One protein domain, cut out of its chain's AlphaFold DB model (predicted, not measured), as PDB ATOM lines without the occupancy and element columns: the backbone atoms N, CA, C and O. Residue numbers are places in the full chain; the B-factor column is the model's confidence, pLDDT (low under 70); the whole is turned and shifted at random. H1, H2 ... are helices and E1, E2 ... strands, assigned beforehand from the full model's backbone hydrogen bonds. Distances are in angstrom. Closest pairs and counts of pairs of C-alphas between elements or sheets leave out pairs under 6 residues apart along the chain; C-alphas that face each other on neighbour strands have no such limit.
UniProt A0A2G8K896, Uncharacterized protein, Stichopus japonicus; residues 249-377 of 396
ATOM      1  N   PRO A 249     204.219 171.843 209.762       60.03
ATOM      2  CA  PRO A 249     205.377 171.784 208.860       60.03
ATOM      3  C   PRO A 249     205.073 172.386 207.478       60.03
ATOM      4  O   PRO A 249     205.975 172.782 206.746       60.03
ATOM      5  N   ASN A 250     203.789 172.525 207.137       63.09
ATOM      6  CA  ASN A 250     203.318 173.406 206.083       63.09
ATOM      7  C   ASN A 250     202.336 174.413 206.688       63.09
ATOM      8  O   ASN A 250     201.201 174.063 207.000       63.09
ATOM      9  N   LEU A 251     202.754 175.671 206.829       61.88
ATOM     10  CA  LEU A 251     201.841 176.792 207.062       61.88
ATOM     11  C   LEU A 251     200.965 176.964 205.811       61.88
ATOM     12  O   LEU A 251     201.316 177.690 204.883       61.88
ATOM     13  N   VAL A 252     199.859 176.223 205.747       62.09
ATOM     14  CA  VAL A 252     198.932 176.249 204.603       62.09
ATOM     15  C   VAL A 252     197.956 177.421 204.728       62.09
ATOM     16  O   VAL A 252     197.542 177.999 203.724       62.09
ATOM     17  N   GLU A 253     197.606 177.822 205.956       76.88
ATOM     18  CA  GLU A 253     196.610 178.866 206.180       76.88
ATOM     19  C   GLU A 253     197.238 180.264 206.330       76.88
ATOM     20  O   GLU A 253     198.053 180.538 207.214       76.88
ATOM     21  N   TRP A 254     196.785 181.214 205.506       73.31
ATOM     22  CA  TRP A 254     197.249 182.609 205.537       73.31
ATOM     23  C   TRP A 254     197.055 183.312 206.887       73.31
ATOM     24  O   TRP A 254     197.772 184.269 207.190       73.31
ATOM     25  N   SER A 255     196.079 182.885 207.689       75.50
ATOM     26  CA  SER A 255     195.848 183.438 209.027       75.50
ATOM     27  C   SER A 255     197.009 183.106 209.974       75.50
ATOM     28  O   SER A 255     197.465 183.988 210.707       75.50
ATOM     29  N   GLN A 256     197.557 181.890 209.885       76.50
ATOM     30  CA  GLN A 256     198.709 181.427 210.655       76.50
ATOM     31  C   GLN A 256     199.983 182.151 210.213       76.50
ATOM     32  O   GLN A 256     200.719 182.663 211.054       76.50
ATOM     33  N   VAL A 257     200.179 182.321 208.901       77.94
ATOM     34  CA  VAL A 257     201.272 183.129 208.331       77.94
ATOM     35  C   VAL A 257     201.230 184.573 208.836       77.94
ATOM     36  O   VAL A 257     202.236 185.121 209.289       77.94
ATOM     37  N   ALA A 258     200.058 185.211 208.780       81.00
ATOM     38  CA  ALA A 258     199.895 186.576 209.262       81.00
ATOM     39  C   ALA A 258     200.112 186.674 210.780       81.00
ATOM     40  O   ALA A 258     200.647 187.680 211.249       81.00
ATOM     41  N   SER A 259     199.704 185.650 211.535       80.69
ATOM     42  CA  SER A 259     199.944 185.548 212.974       80.69
ATOM     43  C   SER A 259     201.439 185.455 213.273       80.69
ATOM     44  O   SER A 259     201.955 186.322 213.973       80.69
ATOM     45  N   MET A 260     202.150 184.502 212.660       82.62
ATOM     46  CA  MET A 260     203.597 184.325 212.806       82.62
ATOM     47  C   MET A 260     204.352 185.614 212.468       82.62
ATOM     48  O   MET A 260     205.118 186.104 213.291       82.62
ATOM     49  N   ARG A 261     204.053 186.232 211.314       89.00
ATOM     50  CA  ARG A 261     204.630 187.525 210.912       89.00
ATOM     51  C   ARG A 261     204.438 188.593 211.988       89.00
ATOM     52  O   ARG A 261     205.372 189.301 212.344       89.00
ATOM     53  N   ASN A 262     203.211 188.746 212.489       84.31
ATOM     54  CA  ASN A 262     202.915 189.765 213.491       84.31
ATOM     55  C   ASN A 262     203.618 189.467 214.819       84.31
ATOM     56  O   ASN A 262     204.087 190.405 215.459       84.31
ATOM     57  N   ILE A 263     203.690 188.199 215.235       83.50
ATOM     58  CA  ILE A 263     204.385 187.806 216.463       83.50
ATOM     59  C   ILE A 263     205.882 188.090 216.330       83.50
ATOM     60  O   ILE A 263     206.430 188.720 217.226       83.50
ATOM     61  N   LEU A 264     206.512 187.745 215.202       87.62
ATOM     62  CA  LEU A 264     207.925 188.037 214.943       87.62
ATOM     63  C   LEU A 264     208.229 189.532 214.986       87.62
ATOM     64  O   LEU A 264     209.098 189.949 215.741       87.62
ATOM     65  N   ILE A 265     207.464 190.354 214.258       88.00
ATOM     66  CA  ILE A 265     207.622 191.818 214.302       88.00
ATOM     67  C   ILE A 265     207.518 192.328 215.744       88.00
ATOM     68  O   ILE A 265     208.273 193.202 216.155       88.00
ATOM     69  N   THR A 266     206.579 191.787 216.521       81.50
ATOM     70  CA  THR A 266     206.370 192.194 217.917       81.50
ATOM     71  C   THR A 266     207.525 191.782 218.804       81.50
ATOM     72  O   THR A 266     207.944 192.568 219.642       81.50
ATOM     73  N   LEU A 267     208.032 190.567 218.629       80.81
ATOM     74  CA  LEU A 267     209.139 190.055 219.412       80.81
ATOM     75  C   LEU A 267     210.411 190.861 219.130       80.81
ATOM     76  O   LEU A 267     211.038 191.336 220.067       80.81
ATOM     77  N   ILE A 268     210.715 191.127 217.855       85.88
ATOM     78  CA  ILE A 268     211.852 191.973 217.468       85.88
ATOM     79  C   ILE A 268     211.692 193.380 218.054       85.88
ATOM     80  O   ILE A 268     212.646 193.914 218.607       85.88
ATOM     81  N   LEU A 269     210.493 193.974 218.005       84.00
ATOM     82  CA  LEU A 269     210.222 195.275 218.635       84.00
ATOM     83  C   LEU A 269     210.481 195.273 220.147       84.00
ATOM     84  O   LEU A 269     210.996 196.256 220.671       84.00
ATOM     85  N   LEU A 270     210.080 194.205 220.841       76.38
ATOM     86  CA  LEU A 270     210.225 194.091 222.293       76.38
ATOM     87  C   LEU A 270     211.685 193.898 222.705       76.38
ATOM     88  O   LEU A 270     212.113 194.536 223.660       76.38
ATOM     89  N   VAL A 271     212.428 193.058 221.980       76.81
ATOM     90  CA  VAL A 271     213.811 192.693 222.325       76.81
ATOM     91  C   VAL A 271     214.804 193.765 221.873       76.81
ATOM     92  O   VAL A 271     215.670 194.161 222.639       76.81
ATOM     93  N   SER A 272     214.658 194.293 220.653       80.81
ATOM     94  CA  SER A 272     215.623 195.261 220.103       80.81
ATOM     95  C   SER A 272     215.356 196.715 220.503       80.81
ATOM     96  O   SER A 272     216.212 197.575 220.315       80.81
ATOM     97  N   GLY A 273     214.147 197.037 220.982       79.12
ATOM     98  CA  GLY A 273     213.747 198.414 221.293       79.12
ATOM     99  C   GLY A 273     213.655 199.349 220.076       79.12
ATOM    100  O   GLY A 273     213.420 200.551 220.234       79.12
ATOM    101  N   HIS A 274     213.812 198.826 218.855       84.69
ATOM    102  CA  HIS A 274     213.803 199.631 217.638       84.69
ATOM    103  C   HIS A 274     212.434 200.239 217.339       84.69
ATOM    104  O   HIS A 274     211.371 199.734 217.704       84.69
ATOM    105  N   ARG A 275     212.441 201.345 216.590       86.69
ATOM    106  CA  ARG A 275     211.205 201.908 216.033       86.69
ATOM    107  C   ARG A 275     210.655 200.957 214.974       86.69
ATOM    108  O   ARG A 275     211.407 200.416 214.170       86.69
ATOM    109  N   SER A 276     209.329 200.850 214.894       87.06
ATOM    110  CA  SER A 276     208.662 199.996 213.901       87.06
ATOM    111  C   SER A 276     209.102 200.266 212.466       87.06
ATOM    112  O   SER A 276     209.199 199.311 211.709       87.06
ATOM    113  N   GLY A 277     209.433 201.519 212.128       88.38
ATOM    114  CA  GLY A 277     209.977 201.900 210.824       88.38
ATOM    115  C   GLY A 277     211.188 201.062 210.408       88.38
ATOM    116  O   GLY A 277     211.171 200.508 209.317       88.38
ATOM    117  N   VAL A 278     212.162 200.878 211.309       92.31
ATOM    118  CA  VAL A 278     213.382 200.090 211.054       92.31
ATOM    119  C   VAL A 278     213.017 198.650 210.683       92.31
ATOM    120  O   VAL A 278     213.435 198.138 209.654       92.31
ATOM    121  N   ILE A 279     212.140 198.021 211.465       93.31
ATOM    122  CA  ILE A 279     211.746 196.619 211.261       93.31
ATOM    123  C   ILE A 279     210.871 196.449 210.013       93.31
ATOM    124  O   ILE A 279     210.959 195.439 209.325       93.31
ATOM    125  N   THR A 280     210.011 197.422 209.701       91.81
ATOM    126  CA  THR A 280     209.174 197.375 208.491       91.81
ATOM    127  C   THR A 280     209.948 197.659 207.209       91.81
ATOM    128  O   THR A 280     209.470 197.295 206.138       91.81
ATOM    129  N   GLN A 281     211.105 198.318 207.314       93.94
ATOM    130  CA  GLN A 281     211.962 198.659 206.181       93.94
ATOM    131  C   GLN A 281     213.139 197.700 205.995       93.94
ATOM    132  O   GLN A 281     213.756 197.751 204.937       93.94
ATOM    133  N   LEU A 282     213.395 196.804 206.957       96.00
ATOM    134  CA  LEU A 282     214.286 195.659 206.781       96.00
ATOM    135  C   LEU A 282     213.967 194.963 205.456       96.00
ATOM    136  O   LEU A 282     212.832 194.520 205.259       96.00
ATOM    137  N   SER A 283     214.944 194.869 204.562       96.62
ATOM    138  CA  SER A 283     214.818 194.183 203.276       96.62
ATOM    139  C   SER A 283     215.166 192.695 203.375       96.62
ATOM    140  O   SER A 283     215.726 192.223 204.366       96.62
ATOM    141  N   LEU A 284     214.786 191.924 202.353       96.62
ATOM    142  CA  LEU A 284     215.144 190.508 202.265       96.62
ATOM    143  C   LEU A 284     216.658 190.314 202.138       96.62
ATOM    144  O   LEU A 284     217.189 189.440 202.811       96.62
ATOM    145  N   GLY A 285     217.321 191.130 201.318       97.25
ATOM    146  CA  GLY A 285     218.767 191.094 201.119       97.25
ATOM    147  C   GLY A 285     219.503 191.365 202.423       97.25
ATOM    148  O   GLY A 285     220.277 190.529 202.856       97.25
ATOM    149  N   GLU A 286     219.143 192.432 203.141       98.06
ATOM    150  CA  GLU A 286     219.753 192.735 204.446       98.06
ATOM    151  C   GLU A 286     219.572 191.599 205.465       98.06
ATOM    152  O   GLU A 286     220.480 191.323 206.240       98.06
ATOM    153  N   PHE A 287     218.418 190.920 205.470       97.88
ATOM    154  CA  PHE A 287     218.224 189.744 206.323       97.88
ATOM    155  C   PHE A 287     219.104 188.557 205.899       97.88
ATOM    156  O   PHE A 287     219.592 187.826 206.755       97.88
ATOM    157  N   GLN A 288     219.279 188.335 204.595       96.88
ATOM    158  CA  GLN A 288     220.131 187.264 204.065       96.88
ATOM    159  C   GLN A 288     221.621 187.546 204.288       96.88
ATOM    160  O   GLN A 288     222.378 186.608 204.521       96.88
ATOM    161  N   ASP A 289     222.001 188.822 204.294       97.69
ATOM    162  CA  ASP A 289     223.352 189.320 204.556       97.69
ATOM    163  C   ASP A 289     223.641 189.463 206.065       97.69
ATOM    164  O   ASP A 289     224.593 190.140 206.463       97.69
ATOM    165  N   ALA A 290     222.811 188.858 206.925       97.81
ATOM    166  CA  ALA A 290     223.021 188.863 208.366       97.81
ATOM    167  C   ALA A 290     224.399 188.287 208.717       97.81
ATOM    168  O   ALA A 290     224.760 187.187 208.293       97.81
ATOM    169  N   VAL A 291     225.142 189.012 209.549       97.81
ATOM    170  CA  VAL A 291     226.443 188.567 210.051       97.81
ATOM    171  C   VAL A 291     226.216 187.784 211.334       97.81
ATOM    172  O   VAL A 291     225.559 188.277 212.250       97.81
ATOM    173  N   MET A 292     226.737 186.563 211.392       97.06
ATOM    174  CA  MET A 292     226.749 185.761 212.611       97.06
ATOM    175  C   MET A 292     228.058 186.003 213.358       97.06
ATOM    176  O   MET A 292     229.131 185.917 212.762       97.06
ATOM    177  N   GLU A 293     227.959 186.285 214.652       95.75
ATOM    178  CA  GLU A 293     229.093 186.368 215.569       95.75
ATOM    179  C   GLU A 293     228.810 185.516 216.813       95.75
ATOM    180  O   GLU A 293     227.654 185.316 217.202       95.75
ATOM    181  N   LEU A 294     229.875 185.028 217.446       94.25
ATOM    182  CA  LEU A 294     229.801 184.268 218.689       94.25
ATOM    183  C   LEU A 294     230.116 185.183 219.871       94.25
ATOM    184  O   LEU A 294     231.175 185.809 219.903       94.25
ATOM    185  N   TYR A 295     229.213 185.223 220.848       86.94
ATOM    186  CA  TYR A 295     229.445 185.864 222.142       86.94
ATOM    187  C   TYR A 295     229.522 184.761 223.195       86.94
ATOM    188  O   TYR A 295     228.502 184.264 223.671       86.94
ATOM    189  N   GLY A 296     230.747 184.321 223.496       90.12
ATOM    190  CA  GLY A 296     230.972 183.089 224.252       90.12
ATOM    191  C   GLY A 296     230.518 181.873 223.442       90.12
ATOM    192  O   GLY A 296     230.982 181.666 222.322       90.12
ATOM    193  N   GLU A 297     229.591 181.092 223.995       91.19
ATOM    194  CA  GLU A 297     229.010 179.910 223.339       91.19
ATOM    195  C   GLU A 297     227.716 180.218 222.560       91.19
ATOM    196  O   GLU A 297     227.138 179.332 221.925       91.19
ATOM    197  N   GLU A 298     227.241 181.467 222.591       91.38
ATOM    198  CA  GLU A 298     225.965 181.847 221.988       91.38
ATOM    199  C   GLU A 298     226.126 182.476 220.595       91.38
ATOM    200  O   GLU A 298     226.852 183.451 220.396       91.38
ATOM    201  N   GLU A 299     225.380 181.943 219.619       95.31
ATOM    202  CA  GLU A 299     225.254 182.528 218.278       95.31
ATOM    203  C   GLU A 299     224.341 183.764 218.299       95.31
ATOM    204  O   GLU A 299     223.150 183.681 218.629       95.31
ATOM    205  N   SER A 300     224.882 184.892 217.841       94.56
ATOM    206  CA  SER A 300     224.170 186.153 217.638       94.56
ATOM    207  C   SER A 300     224.197 186.569 216.171       94.56
ATOM    208  O   SER A 300     225.211 186.435 215.495       94.56
ATOM    209  N   TYR A 301     223.083 187.103 215.677       97.50
ATOM    210  CA  TYR A 301     222.920 187.527 214.289       97.50
ATOM    211  C   TYR A 301     222.672 189.035 214.223       97.50
ATOM    212  O   TYR A 301     221.756 189.555 214.866       97.50
ATOM    213  N   PHE A 302     223.463 189.733 213.410       96.94
ATOM    214  CA  PHE A 302     223.426 191.182 213.238       96.94
ATOM    215  C   PHE A 302     222.992 191.540 211.825       96.94
ATOM    216  O   PHE A 302     223.619 191.151 210.842       96.94
ATOM    217  N   ILE A 303     221.925 192.325 211.726       98.06
ATOM    218  CA  ILE A 303     221.351 192.755 210.455       98.06
ATOM    219  C   ILE A 303     221.444 194.273 210.352       98.06
ATOM    220  O   ILE A 303     220.819 194.984 211.141       98.06
ATOM    221  N   LYS A 304     222.190 194.779 209.369       97.50
ATOM    222  CA  LYS A 304     222.295 196.220 209.106       97.50
ATOM    223  C   LYS A 304     221.151 196.677 208.205       97.50
ATOM    224  O   LYS A 304     221.066 196.271 207.053       97.50
ATOM    225  N   VAL A 305     220.293 197.547 208.731       96.88
ATOM    226  CA  VAL A 305     219.184 198.169 208.004       96.88
ATOM    227  C   VAL A 305     219.601 199.562 207.554       96.88
ATOM    228  O   VAL A 305     219.800 200.454 208.378       96.88
ATOM    229  N   HIS A 306     219.700 199.765 206.247       96.00
ATOM    230  CA  HIS A 306     220.185 200.998 205.633       96.00
ATOM    231  C   HIS A 306     219.054 201.972 205.332       96.00
ATOM    232  O   HIS A 306     219.229 203.183 205.421       96.00
ATOM    233  N   ASN A 307     217.869 201.471 204.985       92.44
ATOM    234  CA  ASN A 307     216.759 202.330 204.598       92.44
ATOM    235  C   ASN A 307     215.832 202.609 205.784       92.44
ATOM    236  O   ASN A 307     214.816 201.942 205.958       92.44
ATOM    237  N   HIS A 308     216.152 203.613 206.601       90.81
ATOM    238  CA  HIS A 308     215.230 204.116 207.622       90.81
ATOM    239  C   HIS A 308     215.200 205.639 207.707       90.81
ATOM    240  O   HIS A 308     216.109 206.323 207.247       90.81
ATOM    241  N   LYS A 309     214.150 206.189 208.341       88.62
ATOM    242  CA  LYS A 309     213.894 207.647 208.429       88.62
ATOM    243  C   LYS A 309     215.126 208.479 208.821       88.62
ATOM    244  O   LYS A 309     215.219 209.639 208.447       88.62
ATOM    245  N   THR A 310     216.008 207.917 209.638       85.44
ATOM    246  CA  THR A 310     217.159 208.623 210.211       85.44
ATOM    247  C   THR A 310     218.499 208.132 209.666       85.44
ATOM    248  O   THR A 310     219.530 208.491 210.224       85.44
ATOM    249  N   ALA A 311     218.490 207.326 208.601       88.25
ATOM    250  CA  ALA A 311     219.700 206.752 208.021       88.25
ATOM    251  C   ALA A 311     220.628 207.817 207.434       88.25
ATOM    252  O   ALA A 311     221.837 207.739 207.609       88.25
ATOM    253  N   GLY A 312     220.063 208.861 206.817       89.00
ATOM    254  CA  GLY A 312     220.853 209.972 206.276       89.00
ATOM    255  C   GLY A 312     221.604 210.783 207.338       89.00
ATOM    256  O   GLY A 312     222.560 211.465 207.002       89.00
ATOM    257  N   THR A 313     221.194 210.706 208.608       92.25
ATOM    258  CA  THR A 313     221.822 211.455 209.710       92.25
ATOM    259  C   THR A 313     222.734 210.579 210.563       92.25
ATOM    260  O   THR A 313     223.818 211.010 210.927       92.25
ATOM    261  N   TYR A 314     222.298 209.362 210.906       90.25
ATOM    262  CA  TYR A 314     223.003 208.499 211.866       90.25
ATOM    263  C   TYR A 314     223.582 207.229 211.236       90.25
ATOM    264  O   TYR A 314     224.095 206.374 211.952       90.25
ATOM    265  N   GLY A 315     223.484 207.082 209.914       93.88
ATOM    266  CA  GLY A 315     223.876 205.861 209.223       93.88
ATOM    267  C   GLY A 315     222.903 204.697 209.461       93.88
ATOM    268  O   GLY A 315     221.809 204.899 209.998       93.88
ATOM    269  N   PRO A 316     223.278 203.482 209.021       95.00
ATOM    270  CA  PRO A 316     222.452 202.288 209.151       95.00
ATOM    271  C   PRO A 316     222.254 201.879 210.616       95.00
ATOM    272  O   PRO A 316     223.107 202.106 211.471       95.00
ATOM    273  N   VAL A 317     221.137 201.209 210.894       95.44
ATOM    274  CA  VAL A 317     220.806 200.677 212.223       95.44
ATOM    275  C   VAL A 317     220.969 199.163 212.244       95.44
ATOM    276  O   VAL A 317     220.467 198.471 211.363       95.44
ATOM    277  N   THR A 318     221.603 198.638 213.291       96.00
ATOM    278  CA  THR A 318     221.785 197.194 213.475       96.00
ATOM    279  C   THR A 318     220.649 196.588 214.300       96.00
ATOM    280  O   THR A 318     220.373 197.019 215.422       96.00
ATOM    281  N   ILE A 319     219.985 195.566 213.761       95.69
ATOM    282  CA  ILE A 319     219.079 194.683 214.502       95.69
ATOM    283  C   ILE A 319     219.893 193.482 214.990       95.69
ATOM    284  O   ILE A 319     220.536 192.815 214.185       95.69
ATOM    285  N   HIS A 320     219.828 193.202 216.290       94.25
ATOM    286  CA  HIS A 320     220.417 192.014 216.911       94.25
ATOM    287  C   HIS A 320     219.334 190.958 217.150       94.25
ATOM    288  O   HIS A 320     218.246 191.286 217.634       94.25
ATOM    289  N   LEU A 321     219.614 189.714 216.762       94.44
ATOM    290  CA  LEU A 321     218.746 188.554 216.951       94.44
ATOM    291  C   LEU A 321     219.552 187.405 217.560       94.44
ATOM    292  O   LEU A 321     220.641 187.096 217.082       94.44
ATOM    293  N   ASP A 322     218.981 186.720 218.547       93.12
ATOM    294  CA  ASP A 322     219.522 185.438 218.994       93.12
ATOM    295  C   ASP A 322     219.311 184.345 217.927       93.12
ATOM    296  O   ASP A 322     218.518 184.489 216.979       93.12
ATOM    297  N   ARG A 323     220.004 183.215 218.097       93.94
ATOM    298  CA  ARG A 323     219.868 182.035 217.235       93.94
ATOM    299  C   ARG A 323     218.416 181.643 216.991       93.94
ATOM    300  O   ARG A 323     218.022 181.387 215.855       93.94
ATOM    301  N   GLN A 324     217.601 181.590 218.038       91.62
ATOM    302  CA  GLN A 324     216.231 181.096 217.949       91.62
ATOM    303  C   GLN A 324     215.337 182.039 217.127       91.62
ATOM    304  O   GLN A 324     214.601 181.594 216.242       91.62
ATOM    305  N   MET A 325     215.431 183.345 217.371       91.62
ATOM    306  CA  MET A 325     214.725 184.394 216.644       91.62
ATOM    307  C   MET A 325     215.134 184.430 215.176       91.62
ATOM    308  O   MET A 325     214.259 184.542 214.309       91.62
ATOM    309  N   TYR A 326     216.430 184.289 214.889       95.69
ATOM    310  CA  TYR A 326     216.924 184.193 213.519       95.69
ATOM    311  C   TYR A 326     216.337 182.969 212.802       95.69
ATOM    312  O   TYR A 326     215.774 183.106 211.712       95.69
ATOM    313  N   GLN A 327     216.345 181.790 213.441       93.62
ATOM    314  CA  GLN A 327     215.745 180.579 212.867       93.62
ATOM    315  C   GLN A 327     214.237 180.722 212.627       93.62
ATOM    316  O   GLN A 327     213.729 180.262 211.605       93.62
ATOM    317  N   TRP A 328     213.494 181.399 213.504       93.12
ATOM    318  CA  TRP A 328     212.075 181.661 213.248       93.12
ATOM    319  C   TRP A 328     211.843 182.637 212.096       93.12
ATOM    320  O   TRP A 328     210.901 182.450 211.320       93.12
ATOM    321  N   CYS A 329     212.687 183.660 211.952       94.81
ATOM    322  CA  CYS A 329     212.637 184.561 210.802       94.81
ATOM    323  C   CYS A 329     212.935 183.802 209.504       94.81
ATOM    324  O   CYS A 329     212.203 183.950 208.523       94.81
ATOM    325  N   ARG A 330     213.929 182.910 209.520       94.69
ATOM    326  CA  ARG A 330     214.243 182.017 208.403       94.69
ATOM    327  C   ARG A 330     213.076 181.087 208.065       94.69
ATOM    328  O   ARG A 330     212.675 181.010 206.907       94.69
ATOM    329  N   ALA A 331     212.452 180.468 209.065       90.19
ATOM    330  CA  ALA A 331     211.269 179.635 208.861       90.19
ATOM    331  C   ALA A 331     210.102 180.439 208.261       90.19
ATOM    332  O   ALA A 331     209.429 179.970 207.344       90.19
ATOM    333  N   TYR A 332     209.878 181.680 208.711       91.44
ATOM    334  CA  TYR A 332     208.895 182.576 208.093       91.44
ATOM    335  C   TYR A 332     209.237 182.864 206.624       91.44
ATOM    336  O   TYR A 332     208.351 182.824 205.765       91.44
ATOM    337  N   MET A 333     210.508 183.130 206.317       92.44
ATOM    338  CA  MET A 333     210.967 183.367 204.952       92.44
ATOM    339  C   MET A 333     210.654 182.165 204.043       92.44
ATOM    340  O   MET A 333     210.020 182.319 202.997       92.44
ATOM    341  N   GLU A 334     211.043 180.966 204.472       88.62
ATOM    342  CA  GLU A 334     210.937 179.732 203.690       88.62
ATOM    343  C   GLU A 334     209.488 179.235 203.552       88.62
ATOM    344  O   GLU A 334     209.046 178.877 202.455       88.62
ATOM    345  N   LEU A 335     208.720 179.243 204.646       83.50
ATOM    346  CA  LEU A 335     207.377 178.657 204.688       83.50
ATOM    347  C   LEU A 335     206.287 179.608 204.204       83.50
ATOM    348  O   LEU A 335     205.251 179.153 203.722       83.50
ATOM    349  N   ALA A 336     206.490 180.917 204.350       84.00
ATOM    350  CA  ALA A 336     205.425 181.894 204.181       84.00
ATOM    351  C   ALA A 336     205.775 183.001 203.191       84.00
ATOM    352  O   ALA A 336     205.048 183.195 202.210       84.00
ATOM    353  N   ARG A 337     206.878 183.724 203.423       89.50
ATOM    354  CA  ARG A 337     207.282 184.845 202.565       89.50
ATOM    355  C   ARG A 337     207.405 184.376 201.125       89.50
ATOM    356  O   ARG A 337     206.662 184.876 200.292       89.50
ATOM    357  N   ASN A 338     208.222 183.356 200.863       86.56
ATOM    358  CA  ASN A 338     208.511 182.848 199.518       86.56
ATOM    359  C   ASN A 338     207.280 182.306 198.770       86.56
ATOM    360  O   ASN A 338     207.313 182.181 197.546       86.56
ATOM    361  N   ARG A 339     206.193 182.005 199.493       83.31
ATOM    362  CA  ARG A 339     204.910 181.541 198.941       83.31
ATOM    363  C   ARG A 339     203.883 182.669 198.771       83.31
ATOM    364  O   ARG A 339     202.788 182.427 198.272       83.31
ATOM    365  N   THR A 340     204.200 183.893 199.198       82.75
ATOM    366  CA  THR A 340     203.303 185.050 199.080       82.75
ATOM    367  C   THR A 340     203.182 185.469 197.616       82.75
ATOM    368  O   THR A 340     204.201 185.730 196.978       82.75
ATOM    369  N   PRO A 341     201.966 185.548 197.052       75.38
ATOM    370  CA  PRO A 341     201.787 186.005 195.683       75.38
ATOM    371  C   PRO A 341     202.146 187.491 195.586       75.38
ATOM    372  O   PRO A 341     201.620 188.318 196.332       75.38
ATOM    373  N   GLY A 342     203.049 187.825 194.667       76.69
ATOM    374  CA  GLY A 342     203.458 189.198 194.404       76.69
ATOM    375  C   GLY A 342     204.759 189.273 193.598       76.69
ATOM    376  O   GLY A 342     205.588 188.368 193.681       76.69
ATOM    377  N   PRO A 343     204.972 190.354 192.831       68.62
ATOM    378  CA  PRO A 343     206.180 190.519 192.018       68.62
ATOM    379  C   PRO A 343     207.452 190.693 192.863       68.62
ATOM    380  O   PRO A 343     208.551 190.463 192.379       68.62
ATOM    381  N   ARG A 344     207.307 191.078 194.136       73.19
ATOM    382  CA  ARG A 344     208.409 191.431 195.044       73.19
ATOM    383  C   ARG A 344     208.820 190.312 196.002       73.19
ATOM    384  O   ARG A 344     209.622 190.526 196.900       73.19
ATOM    385  N   THR A 345     208.257 189.118 195.859       78.06
ATOM    386  CA  THR A 345     208.397 188.065 196.872       78.06
ATOM    387  C   THR A 345     209.826 187.537 197.017       78.06
ATOM    388  O   THR A 345     210.247 187.207 198.124       78.06
ATOM    389  N   ARG A 346     210.572 187.482 195.909       81.62
ATOM    390  CA  ARG A 346     211.969 187.014 195.860       81.62
ATOM    391  C   ARG A 346     212.974 188.133 195.588       81.62
ATOM    392  O   ARG A 346     214.152 187.856 195.424       81.62
ATOM    393  N   ASP A 347     212.499 189.369 195.502       89.56
ATOM    394  CA  ASP A 347     213.338 190.538 195.277       89.56
ATOM    395  C   ASP A 347     214.126 190.844 196.568       89.56
ATOM    396  O   ASP A 347     213.493 191.067 197.609       89.56
ATOM    397  N   PRO A 348     215.473 190.842 196.536       93.62
ATOM    398  CA  PRO A 348     216.301 191.161 197.699       93.62
ATOM    399  C   PRO A 348     216.027 192.564 198.249       93.62
ATOM    400  O   PRO A 348     216.077 192.779 199.456       93.62
ATOM    401  N   THR A 349     215.656 193.516 197.392       93.75
ATOM    402  CA  THR A 349     215.372 194.900 197.803       93.75
ATOM    403  C   THR A 349     213.982 195.062 198.423       93.75
ATOM    404  O   THR A 349     213.665 196.094 199.020       93.75
ATOM    405  N   ALA A 350     213.123 194.044 198.310       93.31
ATOM    406  CA  ALA A 350     211.780 194.102 198.859       93.31
ATOM    407  C   ALA A 350     211.780 193.961 200.390       93.31
ATOM    408  O   ALA A 350     212.554 193.170 200.935       93.31
ATOM    409  N   PRO A 351     210.840 194.618 201.100       94.00
ATOM    410  CA  PRO A 351     210.734 194.518 202.558       94.00
ATOM    411  C   PRO A 351     210.582 193.069 203.008       94.00
ATOM    412  O   PRO A 351     209.766 192.367 202.418       94.00
ATOM    413  N   PHE A 352     211.299 192.634 204.045       95.50
ATOM    414  CA  PHE A 352     211.333 191.274 204.595       95.50
ATOM    415  C   PHE A 352     209.974 190.799 205.126       95.50
ATOM    416  O   PHE A 352     209.577 189.649 204.920       95.50
ATOM    417  N   PHE A 353     209.198 191.690 205.738       93.62
ATOM    418  CA  PHE A 353     207.835 191.387 206.163       93.62
ATOM    419  C   PHE A 353     206.819 191.859 205.119       93.62
ATOM    420  O   PHE A 353     206.702 193.054 204.851       93.62
ATOM    421  N   LEU A 354     206.032 190.925 204.571       90.75
ATOM    422  CA  LEU A 354     205.012 191.226 203.557       90.75
ATOM    423  C   LEU A 354     203.594 191.199 204.119       90.75
ATOM    424  O   LEU A 354     203.246 190.456 205.044       90.75
ATOM    425  N   THR A 355     202.728 191.992 203.502       88.44
ATOM    426  CA  THR A 355     201.272 191.869 203.604       88.44
ATOM    427  C   THR A 355     200.778 190.625 202.860       88.44
ATOM    428  O   THR A 355     201.515 189.992 202.112       88.44
ATOM    429  N   ARG A 356     199.496 190.273 203.033       82.44
ATOM    430  CA  ARG A 356     198.885 189.121 202.340       82.44
ATOM    431  C   ARG A 356     198.961 189.233 200.809       82.44
ATOM    432  O   ARG A 356     198.956 188.219 200.131       82.44
ATOM    433  N   SER A 357     199.004 190.453 200.282       82.62
ATOM    434  CA  SER A 357     199.089 190.740 198.848       82.62
ATOM    435  C   SER A 357     200.529 190.931 198.353       82.62
ATOM    436  O   SER A 357     200.718 191.510 197.290       82.62
ATOM    437  N   GLY A 358     201.540 190.560 199.148       84.75
ATOM    438  CA  GLY A 358     202.951 190.715 198.773       84.75
ATOM    439  C   GLY A 358     203.477 192.155 198.808       84.75
ATOM    440  O   GLY A 358     204.586 192.412 198.352       84.75
ATOM    441  N   GLY A 359     202.699 193.107 199.334       86.62
ATOM    442  CA  GLY A 359     203.120 194.503 199.511       86.62
ATOM    443  C   GLY A 359     203.837 194.747 200.842       86.62
ATOM    444  O   GLY A 359     203.733 193.924 201.755       86.62
ATOM    445  N   ALA A 360     204.493 195.901 200.971       87.25
ATOM    446  CA  ALA A 360     205.170 196.339 202.192       87.25
ATOM    447  C   ALA A 360     204.210 196.466 203.392       87.25
ATOM    448  O   ALA A 360     203.034 196.812 203.249       87.25
ATOM    449  N   VAL A 361     204.708 196.185 204.598       86.25
ATOM    450  CA  VAL A 361     203.956 196.408 205.840       86.25
ATOM    451  C   VAL A 361     204.176 197.849 206.308       86.25
ATOM    452  O   VAL A 361     205.016 198.110 207.154       86.25
ATOM    453  N   ASP A 362     203.378 198.794 205.813       70.56
ATOM    454  CA  ASP A 362     203.573 200.227 206.133       70.56
ATOM    455  C   ASP A 362     203.103 200.622 207.542       70.56
ATOM    456  O   ASP A 362     203.397 201.705 208.052       70.56
ATOM    457  N   ARG A 363     202.279 199.777 208.175       65.44
ATOM    458  CA  ARG A 363     201.743 200.022 209.518       65.44
ATOM    459  C   ARG A 363     201.662 198.731 210.308       65.44
ATOM    460  O   ARG A 363     200.777 197.905 210.068       65.44
ATOM    461  N   VAL A 364     202.480 198.632 211.352       61.03
ATOM    462  CA  VAL A 364     202.222 197.716 212.467       61.03
ATOM    463  C   VAL A 364     200.905 198.169 213.109       61.03
ATOM    464  O   VAL A 364     200.825 199.171 213.817       61.03
ATOM    465  N   ARG A 365     199.799 197.530 212.717       49.16
ATOM    466  CA  ARG A 365     198.438 197.986 213.029       49.16
ATOM    467  C   ARG A 365     198.282 198.082 214.556       49.16
ATOM    468  O   ARG A 365     198.569 197.111 215.250       49.16
ATOM    469  N   ARG A 366     197.716 199.192 215.062       40.66
ATOM    470  CA  ARG A 366     197.408 199.496 216.490       40.66
ATOM    471  C   ARG A 366     196.795 198.363 217.337       40.66
ATOM    472  O   ARG A 366     196.737 198.493 218.553       40.66
ATOM    473  N   LYS A 367     196.332 197.264 216.728       37.94
ATOM    474  CA  LYS A 367     195.912 196.063 217.461       37.94
ATOM    475  C   LYS A 367     197.053 195.445 218.289       37.94
ATOM    476  O   LYS A 367     196.769 194.876 219.339       37.94
ATOM    477  N   LEU A 368     198.308 195.622 217.870       44.41
ATOM    478  CA  LEU A 368     199.482 195.217 218.648       44.41
ATOM    479  C   LEU A 368     199.705 196.100 219.887       44.41
ATOM    480  O   LEU A 368     199.900 195.583 220.983       44.41
ATOM    481  N   GLU A 369     199.512 197.416 219.761       37.75
ATOM    482  CA  GLU A 369     199.554 198.352 220.898       37.75
ATOM    483  C   GLU A 369     198.412 198.137 221.905       37.75
ATOM    484  O   GLU A 369     198.577 198.404 223.094       37.75
ATOM    485  N   THR A 370     197.236 197.659 221.473       37.19
ATOM    486  CA  THR A 370     196.143 197.352 222.414       37.19
ATOM    487  C   THR A 370     196.445 196.170 223.326       37.19
ATOM    488  O   THR A 370     195.942 196.179 224.442       37.19
ATOM    489  N   GLY A 371     197.284 195.209 222.918       36.59
ATOM    490  CA  GLY A 371     197.743 194.143 223.818       36.59
ATOM    491  C   GLY A 371     198.575 194.697 224.978       36.59
ATOM    492  O   GLY A 371     198.336 194.348 226.129       36.59
ATOM    493  N   ILE A 372     199.452 195.661 224.678       39.75
ATOM    494  CA  ILE A 372     200.265 196.383 225.669       39.75
ATOM    495  C   ILE A 372     199.377 197.287 226.547       39.75
ATOM    496  O   ILE A 372     199.508 197.305 227.768       39.75
ATOM    497  N   ARG A 373     198.396 197.995 225.966       34.34
ATOM    498  CA  ARG A 373     197.481 198.868 226.734       34.34
ATOM    499  C   ARG A 373     196.467 198.125 227.605       34.34
ATOM    500  O   ARG A 373     195.995 198.711 228.576       34.34
ATOM    501  N   PHE A 374     196.082 196.894 227.263       29.48
ATOM    502  CA  PHE A 374     195.050 196.162 228.008       29.48
ATOM    503  C   PHE A 374     195.561 195.660 229.367       29.48
ATOM    504  O   PHE A 374     194.777 195.585 230.307       29.48
ATOM    505  N   GLN A 375     196.864 195.399 229.506       40.78
ATOM    506  CA  GLN A 375     197.433 194.880 230.755       40.78
ATOM    507  C   GLN A 375     197.875 195.971 231.747       40.78
ATOM    508  O   GLN A 375     197.872 195.728 232.949       40.78
ATOM    509  N   LEU A 376     198.137 197.203 231.292       38.53
ATOM    510  CA  LEU A 376     198.482 198.335 232.175       38.53
ATOM    511  C   LEU A 376     197.313 198.815 233.057       38.53
ATOM    512  O   LEU A 376     197.531 199.554 234.011       38.53
ATOM    513  N   ARG A 377     196.067 198.401 232.781       35.88
ATOM    514  CA  ARG A 377     194.925 198.669 233.679       35.88
ATOM    515  C   ARG A 377     194.972 197.864 234.979       35.88
ATOM    516  O   ARG A 377     194.308 198.258 235.930       35.88
TER     517      ARG A 377
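Overview. This is residues 249 to 377 of the 396 residues of an uncharacterized protein of Stichopus japonicus (UniProt A0A2G8K896). A strongly twisted sheet of three strands, E1, E2 and E3, spans one end of the body, and the helices H1 and H5 run side by side in opposite directions, each with one end at that sheet. The short helices H2 and H3 are also at the sheet, H4 lies off it between E2 and E3, and a long looping stretch, residues 336 to 366, leads to H6, whose residues 370 to 377 stick out. The printed part has 129 residues, with six named helices and three named strands in the order H1 H2 H3 E1 E2 H4 E3 H5 H6; the sheet order is E1 E2 E3, all antiparallel. The class is mixed, helices and strands, and the whole is compact, with a radius of gyration of the C-alphas of 14.8 A and spans of 42 by 38 by 35 A.

Along the chain. E1 is residues 291 to 295, E2 residues 298 to 305, 22.5 A long, and E3 residues 317 to 322, 16.7 A. H5, residues 323 to 335, measures 18.0 A. H1, residues 254 to 272, measures 26.6 A and begins at C-alpha 254 (197.249, 182.609, 205.537). H2 is residues 276 to 281, H3 residues 284 to 288 and H4 residues 311 to 314. H6, residues 367 to 377, measures 16.5 A and ends at C-alpha 377 (194.925, 198.669, 233.679).

Arrangement. E1 and E2 are an antiparallel hairpin at 143 degrees, with N 293 and O 300 2.9 A apart, within hydrogen-bond range. E2 and E3 are antiparallel at 154 degrees, with N 303 and O 319 2.9 A apart, also within range. H5 is on the sheet, over E2 and E3 at a height of 12.3 A, and stands up from it at 54 degrees. H3 is on the same face as H5, at a height of 7.4 A, and only just over E2, where 3 of its 5 C-alphas fall. H1 only grazes the sheet with residues 268 to 272, and H2 with residues 278 to 281. H1 touches H5 with residues 257 to 264 alone, at a shallow tilt of 27 degrees, opposite ways; the closest C-alphas, of Arg 261 and Tyr 332, are 7.1 A apart. H1 touches H2 at a steep tilt of 61 degrees, with the C-alphas of Leu 269 and Ser 276 closest at 6.9 A. H1 and H6 are close but not clearly touching, with the C-alphas of Thr 266 and Leu 368 closest at 7.6 A. H4 is not on the sheet. Every O i to N i+4 pair is within hydrogen-bond range in H1, H2, H3 and H5; H6 has 2 of 7, beside 3 of 8 O i to N i+3 pairs, and H4 is too short for an O i to N i+4 pair.

Size, cuts and confidence. The C-alphas farthest apart, of Pro 343 and Arg 377, are 43.9 A apart. The printed part has no cut, and the link from H5 to H6 is long, 31 residues. Mean pLDDT of the printed part is 82.6; it is under 70 at residues 249 to 252, 343 and 363 to 377.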